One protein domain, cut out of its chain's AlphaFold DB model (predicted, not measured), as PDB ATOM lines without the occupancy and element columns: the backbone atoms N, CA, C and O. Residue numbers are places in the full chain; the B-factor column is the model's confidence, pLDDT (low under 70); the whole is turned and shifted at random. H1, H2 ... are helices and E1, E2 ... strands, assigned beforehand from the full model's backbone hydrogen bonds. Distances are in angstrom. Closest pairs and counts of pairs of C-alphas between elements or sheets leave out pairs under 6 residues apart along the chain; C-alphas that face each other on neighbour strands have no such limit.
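Overview. This is residues 623 to 676 of the 678 residues of the protein "DNA mismatch repair protein Msh3" of Monoraphidium neglectum (UniProt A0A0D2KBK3). A two-stranded ribbon, E1 beside E2, has the short helix H1 beyond one end; from its other end residues 650 to 666 swing out in a wide open loop and return to H2, near H1. The 54 printed residues hold E1, H1, E2 and H2 in that order, a mixed class with under half of the residues in named elements. The sheet, E1 - E2, is antiparallel. The whole is flat, 38 by 24 by 12 A, and only just loose, close to compact, with a radius of gyration of the C-alphas of 12.3 A.

Along the chain. E1, residues 623 to 628, begins at C-alpha 623 (-41.951, 1.282, 61.812) and spans 11.6 A. H1 is residues 631 to 636, 9.2 A. E2, residues 644 to 649, spans 16.8 A. H2, residues 667 to 674, spans 10.3 A and ends at C-alpha 674 (-51.595, -5.168, 49.824).

Arrangement. E1 and E2 are antiparallel at 170 degrees, with N 625 and O 646 within hydrogen-bond range at 2.8 A. H1 and H2 are close but not clearly touching, the closest C-alphas, of Leu 633 and Pro 668, 7.4 A apart. E1 and H2 are apart. Every O i to N i+4 pair is within hydrogen-bond range in H2, 1 of 2 in H1.

Size, cuts and confidence. The printed part has no cut. The link from E2 to H2 is long, 17 residues. pLDDT is under 70 at residue 638 and residues 661 to 676.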
ATOM      1  N   LEU A 623     -42.286   1.705  63.164       92.12
ATOM      2  CA  LEU A 623     -41.951   1.282  61.812       92.12
ATOM      3  C   LEU A 623     -41.987   2.519  60.916       92.12
ATOM      4  O   LEU A 623     -43.046   3.098  60.687       92.12
ATOM      5  N   VAL A 624     -40.817   2.935  60.435       92.25
ATOM      6  CA  VAL A 624     -40.676   4.099  59.556       92.25
ATOM      7  C   VAL A 624     -40.012   3.651  58.267       92.25
ATOM      8  O   VAL A 624     -38.847   3.261  58.260       92.25
ATOM      9  N   VAL A 625     -40.758   3.728  57.173       93.44
ATOM     10  CA  VAL A 625     -40.324   3.391  55.821       93.44
ATOM     11  C   VAL A 625     -40.457   4.649  54.972       93.44
ATOM     12  O   VAL A 625     -41.539   5.223  54.870       93.44
ATOM     13  N   ARG A 626     -39.362   5.100  54.360       93.19
ATOM     14  CA  ARG A 626     -39.349   6.274  53.475       93.19
ATOM     15  C   ARG A 626     -39.025   5.831  52.060       93.19
ATOM     16  O   ARG A 626     -37.953   5.282  51.837       93.19
ATOM     17  N   GLY A 627     -39.943   6.069  51.124       90.06
ATOM     18  CA  GLY A 627     -39.771   5.654  49.727       90.06
ATOM     19  C   GLY A 627     -39.568   4.142  49.564       90.06
ATOM     20  O   GLY A 627     -38.790   3.717  48.713       90.06
ATOM     21  N   GLY A 628     -40.236   3.340  50.392       90.12
ATOM     22  CA  GLY A 628     -40.185   1.887  50.330       90.12
ATOM     23  C   GLY A 628     -40.809   1.354  49.048       90.12
ATOM     24  O   GLY A 628     -41.785   1.901  48.534       90.12
ATOM     25  N   ARG A 629     -40.240   0.268  48.534       89.25
ATOM     26  CA  ARG A 629     -40.714  -0.423  47.334       89.25
ATOM     27  C   ARG A 629     -41.024  -1.867  47.677       89.25
ATOM     28  O   ARG A 629     -40.403  -2.444  48.567       89.25
ATOM     29  N   HIS A 630     -41.970  -2.453  46.956       87.25
ATOM     30  CA  HIS A 630     -42.238  -3.875  47.085       87.25
ATOM     31  C   HIS A 630     -41.060  -4.669  46.489       87.25
ATOM     32  O   HIS A 630     -40.823  -4.537  45.287       87.25
ATOM     33  N   PRO A 631     -40.371  -5.542  47.257       86.50
ATOM     34  CA  PRO A 631     -39.140  -6.193  46.803       86.50
ATOM     35  C   PRO A 631     -39.286  -6.953  45.477       86.50
ATOM     36  O   PRO A 631     -38.503  -6.750  44.555       86.50
ATOM     37  N   THR A 632     -40.313  -7.799  45.345       83.56
ATOM     38  CA  THR A 632     -40.513  -8.618  44.138       83.56
ATOM     39  C   THR A 632     -41.082  -7.834  42.949       83.56
ATOM     40  O   THR A 632     -40.645  -8.064  41.822       83.56
ATOM     41  N   LEU A 633     -42.003  -6.883  43.166       82.06
ATOM     42  CA  LEU A 633     -42.567  -6.069  42.077       82.06
ATOM     43  C   LEU A 633     -41.550  -5.101  41.475       82.06
ATOM     44  O   LEU A 633     -41.594  -4.860  40.273       82.06
ATOM     45  N   ASP A 634     -40.637  -4.557  42.283       79.19
ATOM     46  CA  ASP A 634     -39.636  -3.603  41.797       79.19
ATOM     47  C   ASP A 634     -38.705  -4.225  40.745       79.19
ATOM     48  O   ASP A 634     -38.296  -3.551  39.807       79.19
ATOM     49  N   LEU A 635     -38.450  -5.535  40.845       75.50
ATOM     50  CA  LEU A 635     -37.707  -6.293  39.836       75.50
ATOM     51  C   LEU A 635     -38.565  -6.748  38.646       75.50
ATOM     52  O   LEU A 635     -38.021  -7.043  37.584       75.50
ATOM     53  N   ALA A 636     -39.881  -6.877  38.827       76.19
ATOM     54  CA  ALA A 636     -40.784  -7.404  37.804       76.19
ATOM     55  C   ALA A 636     -41.311  -6.327  36.841       76.19
ATOM     56  O   ALA A 636     -41.693  -6.655  35.718       76.19
ATOM     57  N   LEU A 637     -41.367  -5.064  37.274       78.69
ATOM     58  CA  LEU A 637     -41.946  -3.957  36.514       78.69
ATOM     59  C   LEU A 637     -40.880  -3.173  35.739       78.69
ATOM     60  O   LEU A 637     -39.872  -2.743  36.301       78.69
ATOM     61  N   GLU A 638     -41.143  -2.897  34.461       69.62
ATOM     62  CA  GLU A 638     -40.336  -1.963  33.670       69.62
ATOM     63  C   GLU A 638     -40.471  -0.543  34.249       69.62
ATOM     64  O   GLU A 638     -41.555   0.039  34.259       69.62
ATOM     65  N   GLY A 639     -39.371   0.004  34.779       72.31
ATOM     66  CA  GLY A 639     -39.348   1.298  35.483       72.31
ATOM     67  C   GLY A 639     -39.478   1.215  37.013       72.31
ATOM     68  O   GLY A 639     -39.339   2.239  37.685       72.31
ATOM     69  N   GLY A 640     -39.663   0.013  37.570       75.50
ATOM     70  CA  GLY A 640     -39.730  -0.239  39.010       75.50
ATOM     71  C   GLY A 640     -41.070   0.125  39.660       75.50
ATOM     72  O   GLY A 640     -41.937   0.778  39.077       75.50
ATOM     73  N   ALA A 641     -41.250  -0.316  40.903       79.56
ATOM     74  CA  ALA A 641     -42.451  -0.037  41.680       79.56
ATOM     75  C   ALA A 641     -42.441   1.409  42.206       79.56
ATOM     76  O   ALA A 641     -41.407   1.921  42.644       79.56
ATOM     77  N   VAL A 642     -43.605   2.068  42.202       85.81
ATOM     78  CA  VAL A 642     -43.747   3.425  42.754       85.81
ATOM     79  C   VAL A 642     -43.429   3.404  44.260       85.81
ATOM     80  O   VAL A 642     -44.047   2.619  44.984       85.81
ATOM     81  N   PRO A 643     -42.494   4.245  44.748       87.88
ATOM     82  CA  PRO A 643     -42.132   4.295  46.163       87.88
ATOM     83  C   PRO A 643     -43.275   4.789  47.055       87.88
ATOM     84  O   PRO A 643     -43.871   5.827  46.778       87.88
ATOM     85  N   ASN A 644     -43.500   4.110  48.180       87.81
ATOM     86  CA  ASN A 644     -44.476   4.484  49.202       87.81
ATOM     87  C   ASN A 644     -43.794   4.708  50.555       87.81
ATOM     88  O   ASN A 644     -42.861   3.997  50.925       87.81
ATOM     89  N   SER A 645     -44.263   5.696  51.315       90.75
ATOM     90  CA  SER A 645     -43.771   5.945  52.674       90.75
ATOM     91  C   SER A 645     -44.818   5.528  53.705       90.75
ATOM     92  O   SER A 645     -46.009   5.747  53.498       90.75
ATOM     93  N   LEU A 646     -44.364   4.949  54.813       90.31
ATOM     94  CA  LEU A 646     -45.185   4.521  55.940       90.31
ATOM     95  C   LEU A 646     -44.520   4.979  57.237       90.31
ATOM     96  O   LEU A 646     -43.334   4.738  57.445       90.31
ATOM     97  N   GLU A 647     -45.285   5.596  58.127       91.81
ATOM     98  CA  GLU A 647     -44.835   5.914  59.480       91.81
ATOM     99  C   GLU A 647     -45.885   5.433  60.478       91.81
ATOM    100  O   GLU A 647     -46.978   5.989  60.570       91.81
ATOM    101  N   LEU A 648     -45.543   4.375  61.212       91.94
ATOM    102  CA  LEU A 648     -46.332   3.837  62.311       91.94
ATOM    103  C   LEU A 648     -45.526   3.945  63.597       91.94
ATOM    104  O   LEU A 648     -44.370   3.520  63.662       91.94
ATOM    105  N   ARG A 649     -46.126   4.518  64.636       89.44
ATOM    106  CA  ARG A 649     -45.476   4.744  65.926       89.44
ATOM    107  C   ARG A 649     -46.427   4.450  67.071       89.44
ATOM    108  O   ARG A 649     -47.581   4.872  67.054       89.44
ATOM    109  N   TRP A 650     -45.927   3.781  68.105       87.56
ATOM    110  CA  TRP A 650     -46.716   3.488  69.300       87.56
ATOM    111  C   TRP A 650     -47.111   4.755  70.079       87.56
ATOM    112  O   TRP A 650     -48.201   4.835  70.648       87.56
ATOM    113  N   ASP A 651     -46.246   5.769  70.069       86.50
ATOM    114  CA  ASP A 651     -46.451   7.087  70.682       86.50
ATOM    115  C   ASP A 651     -47.195   8.082  69.768       86.50
ATOM    116  O   ASP A 651     -47.386   9.235  70.148       86.50
ATOM    117  N   GLY A 652     -47.643   7.651  68.584       86.38
ATOM    118  CA  GLY A 652     -48.312   8.505  67.604       86.38
ATOM    119  C   GLY A 652     -49.355   7.750  66.784       86.38
ATOM    120  O   GLY A 652     -50.296   7.174  67.330       86.38
ATOM    121  N   VAL A 653     -49.208   7.776  65.458       86.19
ATOM    122  CA  VAL A 653     -50.111   7.080  64.531       86.19
ATOM    123  C   VAL A 653     -49.862   5.573  64.611       86.19
ATOM    124  O   VAL A 653     -48.854   5.078  64.116       86.19
ATOM    125  N   ARG A 654     -50.782   4.837  65.244       86.19
ATOM    126  CA  ARG A 654     -50.653   3.381  65.463       86.19
ATOM    127  C   ARG A 654     -51.178   2.522  64.319       86.19
ATOM    128  O   ARG A 654     -50.873   1.338  64.265       86.19
ATOM    129  N   GLY A 655     -51.980   3.100  63.432       84.75
ATOM    130  CA  GLY A 655     -52.593   2.389  62.319       84.75
ATOM    131  C   GLY A 655     -52.961   3.343  61.195       84.75
ATOM    132  O   GLY A 655     -53.169   4.534  61.423       84.75
ATOM    133  N   ALA A 656     -53.037   2.800  59.985       83.75
ATOM    134  CA  ALA A 656     -53.447   3.516  58.789       83.75
ATOM    135  C   ALA A 656     -54.703   2.848  58.221       83.75
ATOM    136  O   ALA A 656     -54.726   1.636  58.022       83.75
ATOM    137  N   VAL A 657     -55.752   3.630  57.960       85.12
ATOM    138  CA  VAL A 657     -56.935   3.139  57.242       85.12
ATOM    139  C   VAL A 657     -56.701   3.375  55.757       85.12
ATOM    140  O   VAL A 657     -56.614   4.518  55.312       85.12
ATOM    141  N   VAL A 658     -56.580   2.292  54.996       81.38
ATOM    142  CA  VAL A 658     -56.380   2.356  53.547       81.38
ATOM    143  C   VAL A 658     -57.747   2.368  52.861       81.38
ATOM    144  O   VAL A 658     -58.541   1.445  53.025       81.38
ATOM    145  N   THR A 659     -58.032   3.420  52.090       84.50
ATOM    146  CA  THR A 659     -59.279   3.578  51.322       84.50
ATOM    147  C   THR A 659     -58.976   3.739  49.836       84.50
ATOM    148  O   THR A 659     -58.020   4.425  49.482       84.50
ATOM    149  N   GLY A 660     -59.808   3.186  48.954       75.06
ATOM    150  CA  GLY A 660     -59.664   3.355  47.507       75.06
ATOM    151  C   GLY A 660     -60.676   2.522  46.719       75.06
ATOM    152  O   GLY A 660     -61.253   1.574  47.248       75.06
ATOM    153  N   ALA A 661     -60.917   2.885  45.454       60.28
ATOM    154  CA  ALA A 661     -61.779   2.109  44.565       60.28
ATOM    155  C   ALA A 661     -61.014   0.898  44.014       60.28
ATOM    156  O   ALA A 661     -59.919   1.062  43.475       60.28
ATOM    157  N   TRP A 662     -61.633  -0.286  44.066       53.22
ATOM    158  CA  TRP A 662     -61.065  -1.565  43.609       53.22
ATOM    159  C   TRP A 662     -60.545  -1.560  42.151       53.22
ATOM    160  O   TRP A 662     -59.814  -2.470  41.779       53.22
ATOM    161  N   GLY A 663     -60.883  -0.547  41.335       42.72
ATOM    162  CA  GLY A 663     -60.456  -0.417  39.933       42.72
ATOM    163  C   GLY A 663     -59.643   0.834  39.553       42.72
ATOM    164  O   GLY A 663     -59.194   0.910  38.415       42.72
ATOM    165  N   ALA A 664     -59.441   1.816  40.445       37.66
ATOM    166  CA  ALA A 664     -58.688   3.052  40.131       37.66
ATOM    167  C   ALA A 664     -57.228   3.020  40.611       37.66
ATOM    168  O   ALA A 664     -56.449   3.937  40.362       37.66
ATOM    169  N   VAL A 665     -56.859   1.947  41.303       39.94
ATOM    170  CA  VAL A 665     -55.491   1.648  41.688       39.94
ATOM    171  C   VAL A 665     -54.960   0.687  40.615       39.94
ATOM    172  O   VAL A 665     -55.475  -0.428  40.530       39.94
ATOM    173  N   PRO A 666     -53.999   1.073  39.749       39.19
ATOM    174  CA  PRO A 666     -53.434   0.132  38.784       39.19
ATOM    175  C   PRO A 666     -52.918  -1.093  39.555       39.19
ATOM    176  O   PRO A 666     -52.365  -0.928  40.636       39.19
ATOM    177  N   ALA A 667     -53.110  -2.311  39.039       41.50
ATOM    178  CA  ALA A 667     -52.721  -3.570  39.695       41.50
ATOM    179  C   ALA A 667     -51.371  -3.548  40.469       41.50
ATOM    180  O   ALA A 667     -51.333  -4.092  41.573       41.50
ATOM    181  N   PRO A 668     -50.292  -2.877  40.003       41.66
ATOM    182  CA  PRO A 668     -49.067  -2.718  40.795       41.66
ATOM    183  C   PRO A 668     -49.205  -1.830  42.043       41.66
ATOM    184  O   PRO A 668     -48.540  -2.081  43.039       41.66
ATOM    185  N   ALA A 669     -50.074  -0.821  42.045       36.69
ATOM    186  CA  ALA A 669     -50.390  -0.048  43.240       36.69
ATOM    187  C   ALA A 669     -51.313  -0.836  44.189       36.69
ATOM    188  O   ALA A 669     -51.114  -0.764  45.392       36.69
ATOM    189  N   ALA A 670     -52.236  -1.667  43.690       36.22
ATOM    190  CA  ALA A 670     -53.076  -2.518  44.541       36.22
ATOM    191  C   ALA A 670     -52.234  -3.605  45.231       36.22
ATOM    192  O   ALA A 670     -52.441  -3.894  46.406       36.22
ATOM    193  N   ALA A 671     -51.217  -4.120  44.534       39.34
ATOM    194  CA  ALA A 671     -50.204  -5.005  45.095       39.34
ATOM    195  C   ALA A 671     -49.231  -4.268  46.041       39.34
ATOM    196  O   ALA A 671     -48.893  -4.802  47.092       39.34
ATOM    197  N   SER A 672     -48.854  -3.015  45.759       37.09
ATOM    198  CA  SER A 672     -48.096  -2.176  46.706       37.09
ATOM    199  C   SER A 672     -48.895  -1.780  47.957       37.09
ATOM    200  O   SER A 672     -48.295  -1.579  49.009       37.09
ATOM    201  N   PHE A 673     -50.228  -1.682  47.876       39.22
ATOM    202  CA  PHE A 673     -51.104  -1.427  49.026       39.22
ATOM    203  C   PHE A 673     -51.407  -2.707  49.819       39.22
ATOM    204  O   PHE A 673     -51.428  -2.651  51.044       39.22
ATOM    205  N   ALA A 674     -51.543  -3.862  49.159       38.09
ATOM    206  CA  ALA A 674     -51.595  -5.168  49.824       38.09
ATOM    207  C   ALA A 674     -50.262  -5.520  50.523       38.09
ATOM    208  O   ALA A 674     -50.250  -6.168  51.565       38.09
ATOM    209  N   ALA A 675     -49.134  -5.029  50.002       37.22
ATOM    210  CA  ALA A 675     -47.799  -5.241  50.563       37.22
ATOM    211  C   ALA A 675     -47.437  -4.353  51.763       37.22
ATOM    212  O   ALA A 675     -46.358  -4.515  52.333       37.22
ATOM    213  N   LEU A 676     -48.327  -3.448  52.186       34.06
ATOM    214  CA  LEU A 676     -48.197  -2.760  53.475       34.06
ATOM    215  C   LEU A 676     -48.617  -3.636  54.667       34.06
ATOM    216  O   LEU A 676     -48.494  -3.179  55.800       34.06
TER     217      LEU A 676